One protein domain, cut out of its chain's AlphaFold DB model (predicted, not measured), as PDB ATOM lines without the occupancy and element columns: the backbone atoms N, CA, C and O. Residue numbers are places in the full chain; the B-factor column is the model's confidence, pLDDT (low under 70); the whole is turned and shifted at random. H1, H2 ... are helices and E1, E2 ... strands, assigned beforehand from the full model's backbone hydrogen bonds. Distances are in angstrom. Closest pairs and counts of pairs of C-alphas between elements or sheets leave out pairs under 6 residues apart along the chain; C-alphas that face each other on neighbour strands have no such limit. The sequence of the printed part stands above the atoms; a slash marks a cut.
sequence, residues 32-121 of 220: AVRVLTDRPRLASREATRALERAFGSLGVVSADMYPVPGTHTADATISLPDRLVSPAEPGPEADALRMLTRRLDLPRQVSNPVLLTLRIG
ATOM      1  N   ALA A  32       1.516  26.658 -26.356       89.69
ATOM      2  CA  ALA A  32       0.750  25.502 -26.782       89.69
ATOM      3  C   ALA A  32       1.625  24.526 -27.568       89.69
ATOM      4  O   ALA A  32       2.402  24.929 -28.432       89.69
ATOM      5  N   VAL A  33       1.475  23.239 -27.275       93.81
ATOM      6  CA  VAL A  33       2.080  22.140 -28.029       93.81
ATOM      7  C   VAL A  33       0.972  21.374 -28.718       93.81
ATOM      8  O   VAL A  33       0.053  20.888 -28.063       93.81
ATOM      9  N   ARG A  34       1.057  21.258 -30.039       95.94
ATOM     10  CA  ARG A  34       0.104  20.496 -30.846       95.94
ATOM     11  C   ARG A  34       0.800  19.287 -31.433       95.94
ATOM     12  O   ARG A  34       1.880  19.422 -31.993       95.94
ATOM     13  N   VAL A  35       0.192  18.115 -31.309       97.12
ATOM     14  CA  VAL A  35       0.726  16.864 -31.849       97.12
ATOM     15  C   VAL A  35      -0.390  16.127 -32.566       97.12
ATOM     16  O   VAL A  35      -1.382  15.754 -31.944       97.12
ATOM     17  N   LEU A  36      -0.222  15.885 -33.863       97.12
ATOM     18  CA  LEU A  36      -1.101  14.995 -34.613       97.12
ATOM     19  C   LEU A  36      -0.563  13.568 -34.484       97.12
ATOM     20  O   LEU A  36       0.563  13.289 -34.886       97.12
ATOM     21  N   THR A  37      -1.322  12.664 -33.867       96.19
ATOM     22  CA  THR A  37      -0.801  11.344 -33.489       96.19
ATOM     23  C   THR A  37      -1.890  10.280 -33.368       96.19
ATOM     24  O   THR A  37      -2.990  10.540 -32.899       96.19
ATOM     25  N   ASP A  38      -1.560   9.046 -33.724       95.81
ATOM     26  CA  ASP A  38      -2.325   7.826 -33.419       95.81
ATOM     27  C   ASP A  38      -2.066   7.299 -31.985       95.81
ATOM     28  O   ASP A  38      -2.729   6.372 -31.523       95.81
ATOM     29  N   ARG A  39      -1.107   7.888 -31.251       95.19
ATOM     30  CA  ARG A  39      -0.688   7.477 -29.896       95.19
ATOM     31  C   ARG A  39      -0.803   8.637 -28.892       95.19
ATOM     32  O   ARG A  39       0.202   9.036 -28.294       95.19
ATOM     33  N   PRO A  40      -2.011   9.171 -28.627       92.25
ATOM     34  CA  PRO A  40      -2.188  10.407 -27.858       92.25
ATOM     35  C   PRO A  40      -1.677  10.333 -26.414       92.25
ATOM     36  O   PRO A  40      -1.105  11.298 -25.914       92.25
ATOM     37  N   ARG A  41      -1.804   9.179 -25.745       92.69
ATOM     38  CA  ARG A  41      -1.287   8.995 -24.375       92.69
ATOM     39  C   ARG A  41       0.237   9.090 -24.311       92.69
ATOM     40  O   ARG A  41       0.780   9.656 -23.368       92.69
ATOM     41  N   LEU A  42       0.929   8.534 -25.306       92.75
ATOM     42  CA  LEU A  42       2.385   8.634 -25.388       92.75
ATOM     43  C   LEU A  42       2.802  10.064 -25.732       92.75
ATOM     44  O   LEU A  42       3.689  10.600 -25.075       92.75
ATOM     45  N   ALA A  43       2.138  10.685 -26.711       93.56
ATOM     46  CA  ALA A  43       2.415  12.061 -27.105       93.56
ATOM     47  C   ALA A  43       2.239  13.044 -25.948       93.56
ATOM     48  O   ALA A  43       3.116  13.870 -25.730       93.56
ATOM     49  N   SER A  44       1.170  12.904 -25.160       92.06
ATOM     50  CA  SER A  44       0.951  13.719 -23.964       92.06
ATOM     51  C   SER A  44       2.099  13.566 -22.965       92.06
ATOM     52  O   SER A  44       2.702  14.561 -22.579       92.06
ATOM     53  N   ARG A  45       2.480  12.329 -22.623       92.56
ATOM     54  CA  ARG A  45       3.584  12.076 -21.683       92.56
ATOM     55  C   ARG A  45       4.920  12.627 -22.173       92.56
ATOM     56  O   ARG A  45       5.648  13.228 -21.389       92.56
ATOM     57  N   GLU A  46       5.264  12.404 -23.438       93.94
ATOM     58  CA  GLU A  46       6.542  12.858 -23.994       93.94
ATOM     59  C   GLU A  46       6.580  14.377 -24.178       93.94
ATOM     60  O   GLU A  46       7.612  14.985 -23.902       93.94
ATOM     61  N   ALA A  47       5.462  15.007 -24.548       91.56
ATOM     62  CA  ALA A  47       5.356  16.458 -24.628       91.56
ATOM     63  C   ALA A  47       5.478  17.103 -23.244       91.56
ATOM     64  O   ALA A  47       6.317  17.983 -23.072       91.56
ATOM     65  N   THR A  48       4.751  16.618 -22.231       89.25
ATOM     66  CA  THR A  48       4.889  17.103 -20.846       89.25
ATOM     67  C   THR A  48       6.329  16.962 -20.357       89.25
ATOM     68  O   THR A  48       6.923  17.941 -19.924       89.25
ATOM     69  N   ARG A  49       6.959  15.793 -20.536       90.12
ATOM     70  CA  ARG A  49       8.371  15.573 -20.167       90.12
ATOM     71  C   ARG A  49       9.352  16.462 -20.924       90.12
ATOM     72  O   ARG A  49      10.455  16.715 -20.432       90.12
ATOM     73  N   ALA A  50       9.035  16.821 -22.165       90.06
ATOM     74  CA  ALA A  50       9.881  17.697 -22.961       90.06
ATOM     75  C   ALA A  50       9.815  19.133 -22.469       90.06
ATOM     76  O   ALA A  50      10.846  19.774 -22.279       90.06
ATOM     77  N   LEU A  51       8.602  19.578 -22.186       86.69
ATOM     78  CA  LEU A  51       8.317  20.900 -21.671       86.69
ATOM     79  C   LEU A  51       8.854  21.051 -20.245       86.69
ATOM     80  O   LEU A  51       9.497  22.053 -19.956       86.69
ATOM     81  N   GLU A  52       8.709  20.048 -19.378       86.44
ATOM     82  CA  GLU A  52       9.260  20.088 -18.016       86.44
ATOM     83  C   GLU A  52      10.787  20.214 -18.011       86.44
ATOM     84  O   GLU A  52      11.369  20.920 -17.191       86.44
ATOM     85  N   ARG A  53      11.467  19.568 -18.964       85.81
ATOM     86  CA  ARG A  53      12.920  19.713 -19.121       85.81
ATOM     87  C   ARG A  53      13.324  21.089 -19.638       85.81
ATOM     88  O   ARG A  53      14.362  21.601 -19.232       85.81
ATOM     89  N   ALA A  54      12.517  21.668 -20.519       82.69
ATOM     90  CA  ALA A  54      12.759  22.980 -21.103       82.69
ATOM     91  C   ALA A  54      12.478  24.129 -20.117       82.69
ATOM     92  O   ALA A  54      13.259  25.076 -20.036       82.69
ATOM     93  N   PHE A  55      11.395  24.033 -19.342       77.44
ATOM     94  CA  PHE A  55      10.853  25.139 -18.543       77.44
ATOM     95  C   PHE A  55      10.838  24.881 -17.029       77.44
ATOM     96  O   PHE A  55      10.656  25.818 -16.256       77.44
ATOM     97  N   GLY A  56      11.082  23.651 -16.574       79.94
ATOM     98  CA  GLY A  56      10.919  23.262 -15.173       79.94
ATOM     99  C   GLY A  56       9.471  22.886 -14.855       79.94
ATOM    100  O   GLY A  56       8.851  22.118 -15.581       79.94
ATOM    101  N   SER A  57       8.912  23.401 -13.760       73.75
ATOM    102  CA  SER A  57       7.505  23.144 -13.421       73.75
ATOM    103  C   SER A  57       6.572  23.867 -14.396       73.75
ATOM    104  O   SER A  57       6.662  25.083 -14.554       73.75
ATOM    105  N   LEU A  58       5.662  23.127 -15.034       69.69
ATOM    106  CA  LEU A  58       4.760  23.641 -16.073       69.69
ATOM    107  C   LEU A  58       3.505  24.350 -15.537       69.69
ATOM    108  O   LEU A  58       2.667  24.779 -16.322       69.69
ATOM    109  N   GLY A  59       3.350  24.492 -14.220       72.12
ATOM    110  CA  GLY A  59       2.144  25.089 -13.642       72.12
ATOM    111  C   GLY A  59       0.870  24.369 -14.110       72.12
ATOM    112  O   GLY A  59       0.802  23.141 -14.088       72.12
ATOM    113  N   VAL A  60      -0.145  25.130 -14.531       65.12
ATOM    114  CA  VAL A  60      -1.397  24.569 -15.063       65.12
ATOM    115  C   VAL A  60      -1.202  24.114 -16.508       65.12
ATOM    116  O   VAL A  60      -0.824  24.913 -17.369       65.12
ATOM    117  N   VAL A  61      -1.527  22.845 -16.768       79.31
ATOM    118  CA  VAL A  61      -1.549  22.248 -18.106       79.31
ATOM    119  C   VAL A  61      -2.972  21.808 -18.434       79.31
ATOM    120  O   VAL A  61      -3.533  20.969 -17.730       79.31
ATOM    121  N   SER A  62      -3.555  22.339 -19.507       81.50
ATOM    122  CA  SER A  62      -4.799  21.813 -20.080       81.50
ATOM    123  C   SER A  62      -4.510  21.012 -21.345       81.50
ATOM    124  O   SER A  62      -3.554  21.295 -22.069       81.50
ATOM    125  N   ALA A  63      -5.315  19.979 -21.592       84.38
ATOM    126  CA  ALA A  63      -5.160  19.085 -22.730       84.38
ATOM    127  C   ALA A  63      -6.497  18.904 -23.452       84.38
ATOM    128  O   ALA A  63      -7.499  18.574 -22.821       84.38
ATOM    129  N   ASP A  64      -6.476  19.061 -24.771       84.00
ATOM    130  CA  ASP A  64      -7.613  18.834 -25.656       84.00
ATOM    131  C   ASP A  64      -7.255  17.827 -26.741       84.00
ATOM    132  O   ASP A  64      -6.108  17.753 -27.189       84.00
ATOM    133  N   MET A  65      -8.235  17.033 -27.162       86.06
ATOM    134  CA  MET A  65      -8.048  15.942 -28.110       86.06
ATOM    135  C   MET A  65      -9.166  15.962 -29.146       86.06
ATOM    136  O   MET A  65     -10.332  15.788 -28.799       86.06
ATOM    137  N   TYR A  66      -8.802  16.123 -30.416       87.94
ATOM    138  CA  TYR A  66      -9.751  16.155 -31.528       87.94
ATOM    139  C   TYR A  66      -9.434  15.038 -32.526       87.94
ATOM    140  O   TYR A  66      -8.336  15.035 -33.085       87.94
ATOM    141  N   PRO A  67     -10.339  14.074 -32.761       85.88
ATOM    142  CA  PRO A  67     -10.157  13.068 -33.803       85.88
ATOM    143  C   PRO A  67     -10.081  13.715 -35.189       85.88
ATOM    144  O   PRO A  67     -10.876  14.596 -35.510       85.88
ATOM    145  N   VAL A  68      -9.155  13.250 -36.024       90.75
ATOM    146  CA  VAL A  68      -8.966  13.713 -37.402       90.75
ATOM    147  C   VAL A  68      -9.062  12.495 -38.329       90.75
ATOM    148  O   VAL A  68      -8.081  11.769 -38.493       90.75
ATOM    149  N   PRO A  69     -10.243  12.210 -38.907       85.94
ATOM    150  CA  PRO A  69     -10.438  11.054 -39.780       85.94
ATOM    151  C   PRO A  69      -9.566  11.104 -41.040       85.94
ATOM    152  O   PRO A  69      -9.272  12.178 -41.566       85.94
ATOM    153  N   GLY A  70      -9.205   9.933 -41.562       90.25
ATOM    154  CA  GLY A  70      -8.391   9.780 -42.769       90.25
ATOM    155  C   GLY A  70      -6.905   9.567 -42.485       90.25
ATOM    156  O   GLY A  70      -6.488   9.393 -41.340       90.25
ATOM    157  N   THR A  71      -6.100   9.536 -43.543       94.62
ATOM    158  CA  THR A  71      -4.649   9.337 -43.448       94.62
ATOM    159  C   THR A  71      -3.941  10.682 -43.502       94.62
ATOM    160  O   THR A  71      -4.192  11.474 -44.408       94.62
ATOM    161  N   HIS A  72      -3.062  10.929 -42.532       95.56
ATOM    162  CA  HIS A  72      -2.357  12.198 -42.364       95.56
ATOM    163  C   HIS A  72      -0.887  11.969 -42.025       95.56
ATOM    164  O   HIS A  72      -0.504  10.931 -41.486       95.56
ATOM    165  N   THR A  73      -0.067  12.988 -42.265       96.81
ATOM    166  CA  THR A  73       1.301  13.042 -41.751       96.81
ATOM    167  C   THR A  73       1.266  13.526 -40.305       96.81
ATOM    168  O   THR A  73       0.951  14.684 -40.043       96.81
ATOM    169  N   ALA A  74       1.574  12.641 -39.362       95.75
ATOM    170  CA  ALA A  74       1.790  12.996 -37.969       95.75
ATOM    171  C   ALA A  74       2.970  13.965 -37.859       95.75
ATOM    172  O   ALA A  74       4.039  13.700 -38.411       95.75
ATOM    173  N   ASP A  75       2.777  15.039 -37.100       96.94
ATOM    174  CA  ASP A  75       3.804  16.031 -36.804       96.94
ATOM    175  C   ASP A  75       3.506  16.731 -35.469       96.94
ATOM    176  O   ASP A  75       2.437  16.538 -34.872       96.94
ATOM    177  N   ALA A  76       4.460  17.520 -34.980       96.44
ATOM    178  CA  ALA A  76       4.340  18.296 -33.759       96.44
ATOM    179  C   ALA A  76       4.735  19.759 -33.980       96.44
ATOM    180  O   ALA A  76       5.682  20.065 -34.695       96.44
ATOM    181  N   THR A  77       4.042  20.671 -33.304       95.31
ATOM    182  CA  THR A  77       4.372  22.096 -33.297       95.31
ATOM    183  C   THR A  77       4.346  22.647 -31.882       95.31
ATOM    184  O   THR A  77       3.599  22.177 -31.020       95.31
ATOM    185  N   ILE A  78       5.176  23.661 -31.644       93.19
ATOM    186  CA  ILE A  78       5.129  24.476 -30.432       93.19
ATOM    187  C   ILE A  78       4.856  25.917 -30.862       93.19
ATOM    188  O   ILE A  78       5.511  26.438 -31.764       93.19
ATOM    189  N   SER A  79       3.873  26.551 -30.232       89.56
ATOM    190  CA  SER A  79       3.493  27.941 -30.474       89.56
ATOM    191  C   SER A  79       3.560  28.743 -29.182       89.56
ATOM    192  O   SER A  79       3.000  28.333 -28.163       89.56
ATOM    193  N   LEU A  80       4.212  29.894 -29.262       84.19
ATOM    194  CA  LEU A  80       4.176  30.972 -28.280       84.19
ATOM    195  C   LEU A  80       3.063  31.968 -28.677       84.19
ATOM    196  O   LEU A  80       2.493  31.825 -29.763       84.19
ATOM    197  N   PRO A  81       2.721  32.963 -27.839       75.62
ATOM    198  CA  PRO A  81       1.623  33.888 -28.130       75.62
ATOM    199  C   PRO A  81       1.845  34.714 -29.403       75.62
ATOM    200  O   PRO A  81       0.890  35.054 -30.090       75.62
ATOM    201  N   ASP A  82       3.101  35.018 -29.717       76.44
ATOM    202  CA  ASP A  82       3.523  35.914 -30.791       76.44
ATOM    203  C   ASP A  82       4.180  35.192 -31.976       76.44
ATOM    204  O   ASP A  82       4.412  35.807 -33.017       76.44
ATOM    205  N   ARG A  83       4.501  33.895 -31.849       82.56
ATOM    206  CA  ARG A  83       5.248  33.167 -32.886       82.56
ATOM    207  C   ARG A  83       5.133  31.648 -32.815       82.56
ATOM    208  O   ARG A  83       4.886  31.053 -31.766       82.56
ATOM    209  N   LEU A  84       5.417  31.009 -33.947       86.88
ATOM    210  CA  LEU A  84       5.671  29.572 -34.029       86.88
ATOM    211  C   LEU A  84       7.149  29.280 -33.772       86.88
ATOM    212  O   LEU A  84       8.026  30.020 -34.213       86.88
ATOM    213  N   VAL A  85       7.422  28.192 -33.060       89.94
ATOM    214  CA  VAL A  85       8.784  27.756 -32.755       89.94
ATOM    215  C   VAL A  85       9.335  26.981 -33.943       89.94
ATOM    216  O   VAL A  85       8.790  25.942 -34.320       89.94
ATOM    217  N   SER A  86      10.443  27.460 -34.507       88.88
ATOM    218  CA  SER A  86      11.159  26.737 -35.554       88.88
ATOM    219  C   SER A  86      12.158  25.738 -34.954       88.88
ATOM    220  O   SER A  86      12.930  26.095 -34.060       88.88
ATOM    221  N   PRO A  87      12.236  24.498 -35.467       86.81
ATOM    222  CA  PRO A  87      13.224  23.516 -35.024       86.81
ATOM    223  C   PRO A  87      14.663  23.874 -35.424       86.81
ATOM    224  O   PRO A  87      15.585  23.199 -34.967       86.81
ATOM    225  N   ALA A  88      14.880  24.897 -36.258       86.38
ATOM    226  CA  ALA A  88      16.213  25.401 -36.598       86.38
ATOM    227  C   ALA A  88      16.743  26.433 -35.584       86.38
ATOM    228  O   ALA A  88      17.939  26.716 -35.560       86.38
ATOM    229  N   GLU A  89      15.873  26.993 -34.743       85.94
ATOM    230  CA  GLU A  89      16.256  28.020 -33.777       85.94
ATOM    231  C   GLU A  89      16.945  27.409 -32.539       85.94
ATOM    232  O   GLU A  89      16.656  26.266 -32.147       85.94
ATOM    233  N   PRO A  90      17.865  28.145 -31.891       86.62
ATOM    234  CA  PRO A  90      18.350  27.792 -30.565       86.62
ATOM    235  C   PRO A  90      17.292  28.131 -29.507       86.62
ATOM    236  O   PRO A  90      16.560  29.109 -29.637       86.62
ATOM    237  N   GLY A  91      17.243  27.354 -28.426       87.50
ATOM    238  CA  GLY A  91      16.393  27.659 -27.276       87.50
ATOM    239  C   GLY A  91      15.621  26.456 -26.737       87.50
ATOM    240  O   GLY A  91      15.460  25.452 -27.437       87.50
ATOM    241  N   PRO A  92      15.123  26.569 -25.494       87.44
ATOM    242  CA  PRO A  92      14.471  25.471 -24.787       87.44
ATOM    243  C   PRO A  92      13.188  24.998 -25.486       87.44
ATOM    244  O   PRO A  92      12.905  23.801 -25.497       87.44
ATOM    245  N   GLU A  93      12.442  25.901 -26.128       88.56
ATOM    246  CA  GLU A  93      11.259  25.577 -26.929       88.56
ATOM    247  C   GLU A  93      11.632  24.680 -28.120       88.56
ATOM    248  O   GLU A  93      11.025  23.633 -28.348       88.56
ATOM    249  N   ALA A  94      12.651  25.080 -28.884       91.44
ATOM    250  CA  ALA A  94      13.089  24.355 -30.071       91.44
ATOM    251  C   ALA A  94      13.741  23.012 -29.699       91.44
ATOM    252  O   ALA A  94      13.537  22.014 -30.389       91.44
ATOM    253  N   ASP A  95      14.462  22.949 -28.575       92.00
ATOM    254  CA  ASP A  95      14.984  21.700 -28.012       92.00
ATOM    255  C   ASP A  95      13.868  20.737 -27.596       92.00
ATOM    256  O   ASP A  95      13.941  19.540 -27.899       92.00
ATOM    257  N   ALA A  96      12.812  21.250 -26.954       92.25
ATOM    258  CA  ALA A  96      11.634  20.461 -26.611       92.25
ATOM    259  C   ALA A  96      10.954  19.910 -27.869       92.25
ATOM    260  O   ALA A  96      10.656  18.715 -27.921       92.25
ATOM    261  N   LEU A  97      10.785  20.740 -28.904       94.56
ATOM    262  CA  LEU A  97      10.220  20.322 -30.188       94.56
ATOM    263  C   LEU A  97      11.076  19.233 -30.852       94.56
ATOM    264  O   LEU A  97      10.559  18.163 -31.164       94.56
ATOM    265  N   ARG A  98      12.394  19.444 -30.983       94.75
ATOM    266  CA  ARG A  98      13.339  18.454 -31.542       94.75
ATOM    267  C   ARG A  98      13.344  17.141 -30.770       94.75
ATOM    268  O   ARG A  98      13.607  16.068 -31.312       94.75
ATOM    269  N   MET A  99      13.155  17.201 -29.460       93.00
ATOM    270  CA  MET A  99      13.083  16.001 -28.645       93.00
ATOM    271  C   MET A  99      11.760  15.266 -28.828       93.00
ATOM    272  O   MET A  99      11.769  14.041 -28.927       93.00
ATOM    273  N   LEU A 100      10.653  16.002 -28.884       93.94
ATOM    274  CA  LEU A 100       9.325  15.447 -29.080       93.94
ATOM    275  C   LEU A 100       9.216  14.744 -30.435       93.94
ATOM    276  O   LEU A 100       8.778  13.595 -30.482       93.94
ATOM    277  N   THR A 101       9.695  15.381 -31.507       94.62
ATOM    278  CA  THR A 101       9.707  14.791 -32.853       94.62
ATOM    279  C   THR A 101      10.527  13.504 -32.896       94.62
ATOM    280  O   THR A 101      10.033  12.485 -33.367       94.62
ATOM    281  N   ARG A 102      11.723  13.487 -32.289       94.75
ATOM    282  CA  ARG A 102      12.547  12.267 -32.179       94.75
ATOM    283  C   ARG A 102      11.892  11.160 -31.352       94.75
ATOM    284  O   ARG A 102      11.986   9.995 -31.713       94.75
ATOM    285  N   ARG A 103      11.245  11.489 -30.229       94.56
ATOM    286  CA  ARG A 103      10.613  10.498 -29.332       94.56
ATOM    287  C   ARG A 103       9.347   9.883 -29.923       94.56
ATOM    288  O   ARG A 103       9.010   8.748 -29.588       94.56
ATOM    289  N   LEU A 104       8.644  10.633 -30.765       93.94
ATOM    290  CA  LEU A 104       7.403  10.200 -31.403       93.94
ATOM    291  C   LEU A 104       7.592   9.661 -32.824       93.94
ATOM    292  O   LEU A 104       6.605   9.187 -33.396       93.94
ATOM    293  N   ASP A 105       8.831   9.667 -33.322       95.38
ATOM    294  CA  ASP A 105       9.201   9.260 -34.679       95.38
ATOM    295  C   ASP A 105       8.417  10.066 -35.727       95.38
ATOM    296  O   ASP A 105       7.588   9.538 -36.467       95.38
ATOM    297  N   LEU A 106       8.583  11.392 -35.677       94.44
ATOM    298  CA  LEU A 106       7.900  12.356 -36.542       94.44
ATOM    299  C   LEU A 106       8.886  12.990 -37.542       94.44
ATOM    300  O   LEU A 106      10.023  13.279 -37.154       94.44
ATOM    301  N   PRO A 107       8.449  13.290 -38.780       96.06
ATOM    302  CA  PRO A 107       7.106  13.046 -39.312       96.06
ATOM    303  C   PRO A 107       6.901  11.599 -39.792       96.06
ATOM    304  O   PRO A 107       7.825  10.973 -40.305       96.06
ATOM    305  N   ARG A 108       5.670  11.072 -39.688       96.25
ATOM    306  CA  ARG A 108       5.298   9.749 -40.243       96.25
ATOM    307  C   ARG A 108       3.826   9.664 -40.638       96.25
ATOM    308  O   ARG A 108       3.009  10.422 -40.132       96.25
ATOM    309  N   GLN A 109       3.465   8.715 -41.499       97.31
ATOM    310  CA  GLN A 109       2.063   8.487 -41.873       97.31
ATOM    311  C   GLN A 109       1.275   7.803 -40.750       97.31
ATOM    312  O   GLN A 109       1.759   6.862 -40.118       97.31
ATOM    313  N   VAL A 110       0.053   8.278 -40.517       96.50
ATOM    314  CA  VAL A 110      -0.885   7.756 -39.516       96.50
ATOM    315  C   VAL A 110      -2.309   7.757 -40.062       96.50
ATOM    316  O   VAL A 110      -2.692   8.648 -40.815       96.50
ATOM    317  N   SER A 111      -3.114   6.780 -39.650       95.75
ATOM    318  CA  SER A 111      -4.529   6.685 -40.024       95.75
ATOM    319  C   SER A 111      -5.426   6.998 -38.834       95.75
ATOM    320  O   SER A 111      -5.197   6.506 -37.732       95.75
ATOM    321  N   ASN A 112      -6.455   7.810 -39.078       92.56
ATOM    322  CA  ASN A 112      -7.403   8.331 -38.095       92.56
ATOM    323  C   ASN A 112      -6.727   8.867 -36.812       92.56
ATOM    324  O   ASN A 112      -7.082   8.434 -35.711       92.56
ATOM    325  N   PRO A 113      -5.727   9.763 -36.923       97.38
ATOM    326  CA  PRO A 113      -5.045  10.310 -35.758       97.38
ATOM    327  C   PRO A 113      -5.944  11.213 -34.907       97.38
ATOM    328  O   PRO A 113      -7.062  11.577 -35.264       97.38
ATOM    329  N   VAL A 114      -5.399  11.628 -33.771       92.06
ATOM    330  CA  VAL A 114      -5.940  12.652 -32.885       92.06
ATOM    331  C   VAL A 114      -4.998  13.850 -32.889       92.06
ATOM    332  O   VAL A 114      -3.786  13.696 -32.731       92.06
ATOM    333  N   LEU A 115      -5.554  15.049 -33.031       95.81
ATOM    334  CA  LEU A 115      -4.869  16.299 -32.738       95.81
ATOM    335  C   LEU A 115      -4.920  16.540 -31.227       95.81
ATOM    336  O   LEU A 115      -5.946  16.948 -30.682       95.81
ATOM    337  N   LEU A 116      -3.807  16.265 -30.554       93.00
ATOM    338  CA  LEU A 116      -3.588  16.593 -29.151       93.00
ATOM    339  C   LEU A 116      -3.086  18.035 -29.044       93.00
ATOM    340  O   LEU A 116      -2.080  18.371 -29.660       93.00
ATOM    341  N   THR A 117      -3.736  18.862 -28.232       92.38
ATOM    342  CA  THR A 117      -3.288  20.224 -27.906       92.38
ATOM    343  C   THR A 117      -3.047  20.328 -26.406       92.38
ATOM    344  O   THR A 117      -3.985  20.201 -25.630       92.38
ATOM    345  N   LEU A 118      -1.802  20.564 -25.995       89.88
ATOM    346  CA  LEU A 118      -1.435  20.893 -24.618       89.88
ATOM    347  C   LEU A 118      -1.234  22.402 -24.502       89.88
ATOM    348  O   LEU A 118      -0.513  22.968 -25.317       89.88
ATOM    349  N   ARG A 119      -1.825  23.051 -23.499       86.50
ATOM    350  CA  ARG A 119      -1.619  24.479 -23.201       86.50
ATOM    351  C   ARG A 119      -1.051  24.617 -21.796       86.50
ATOM    352  O   ARG A 119      -1.581  24.015 -20.869       86.50
ATOM    353  N   ILE A 120       0.014  25.394 -21.655       83.62
ATOM    354  CA  ILE A 120       0.746  25.622 -20.402       83.62
ATOM    355  C   ILE A 120       0.607  27.084 -19.996       83.62
ATOM    356  O   ILE A 120       0.547  27.957 -20.860       83.62
ATOM    357  N   GLY A 121       0.590  27.350 -18.687       71.38
ATOM    358  CA  GLY A 121       0.642  28.717 -18.160       71.38
ATOM    359  C   GLY A 121      -0.704  29.440 -18.172       71.38
ATOM    360  O   GLY A 121      -0.742  30.665 -18.206       71.38
TER     361      GLY A 121
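What this domain is: This is residues 32 to 121 of the 220 residues of an uncharacterized protein of Rhodothermales bacterium (UniProt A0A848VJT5). Two helices, H1 and H2, lie side by side over one face of a twisted four-stranded sheet, making two layers, and a small two-stranded sheet of E3 and E5 extends it at one end. The printed part has 90 residues, with two named helices and six named strands in the order E1, H1, E2, E3, E4, H2, E5, E6. The larger sheet runs E2, E6, E1, E4; both sheets are antiparallel, and the class is mixed. The whole is compact, with a radius of gyration of the C-alphas of 12.3 A, and rounded, spanning 34 by 28 by 24 A.

Where its parts are: E1, residues 32 to 37, begins at C-alpha 32 (0.750, 25.502, -26.782). H1, residues 40 to 55, is 21.8 A from first to last C-alpha; E2, residues 61 to 67, is 20.1 A. E3, residues 71 to 74, runs on into E4, residues 76 to 79, at 58 degrees. H2, residues 92 to 104, is 18.1 A. E5 is residues 108 to 111; E6, residues 114 to 120, ends at C-alpha 120 (0.746, 25.622, -20.402).

How they stand to each other: Within hydrogen-bond range are N 62 and O 119 of E2 and E6, 2.9 A, N 35 and O 116 of E1 and E6, 2.8 A, N 34 and O 77 of E1 and E4, 2.9 A, and N 72 and O 110 of E3 and E5, 2.9 A. E1, H1 and E2 form a split strand-helix-strand unit, with E6 between its two strands and a right-handed crossover. H1 and H2 each have a height over the sheet of 8.7 A; H2 is over E4, its closest C-alphas there those of Thr 101 and Ala 76, 6.5 A. The helices touch, at a shallow tilt of 27 degrees, opposite ways, closest at the C-alphas of Ala 54 and Pro 92, 4.8 A. In both, every O i to N i+4 pair is within hydrogen-bond range.

The domain as a whole: The C-alphas farthest apart, of Gly 56 and Gly 70, are 36.3 A apart. The printed part has no cut; the one long link is E4 to H2. Residues 58 and 60 are under pLDDT 70.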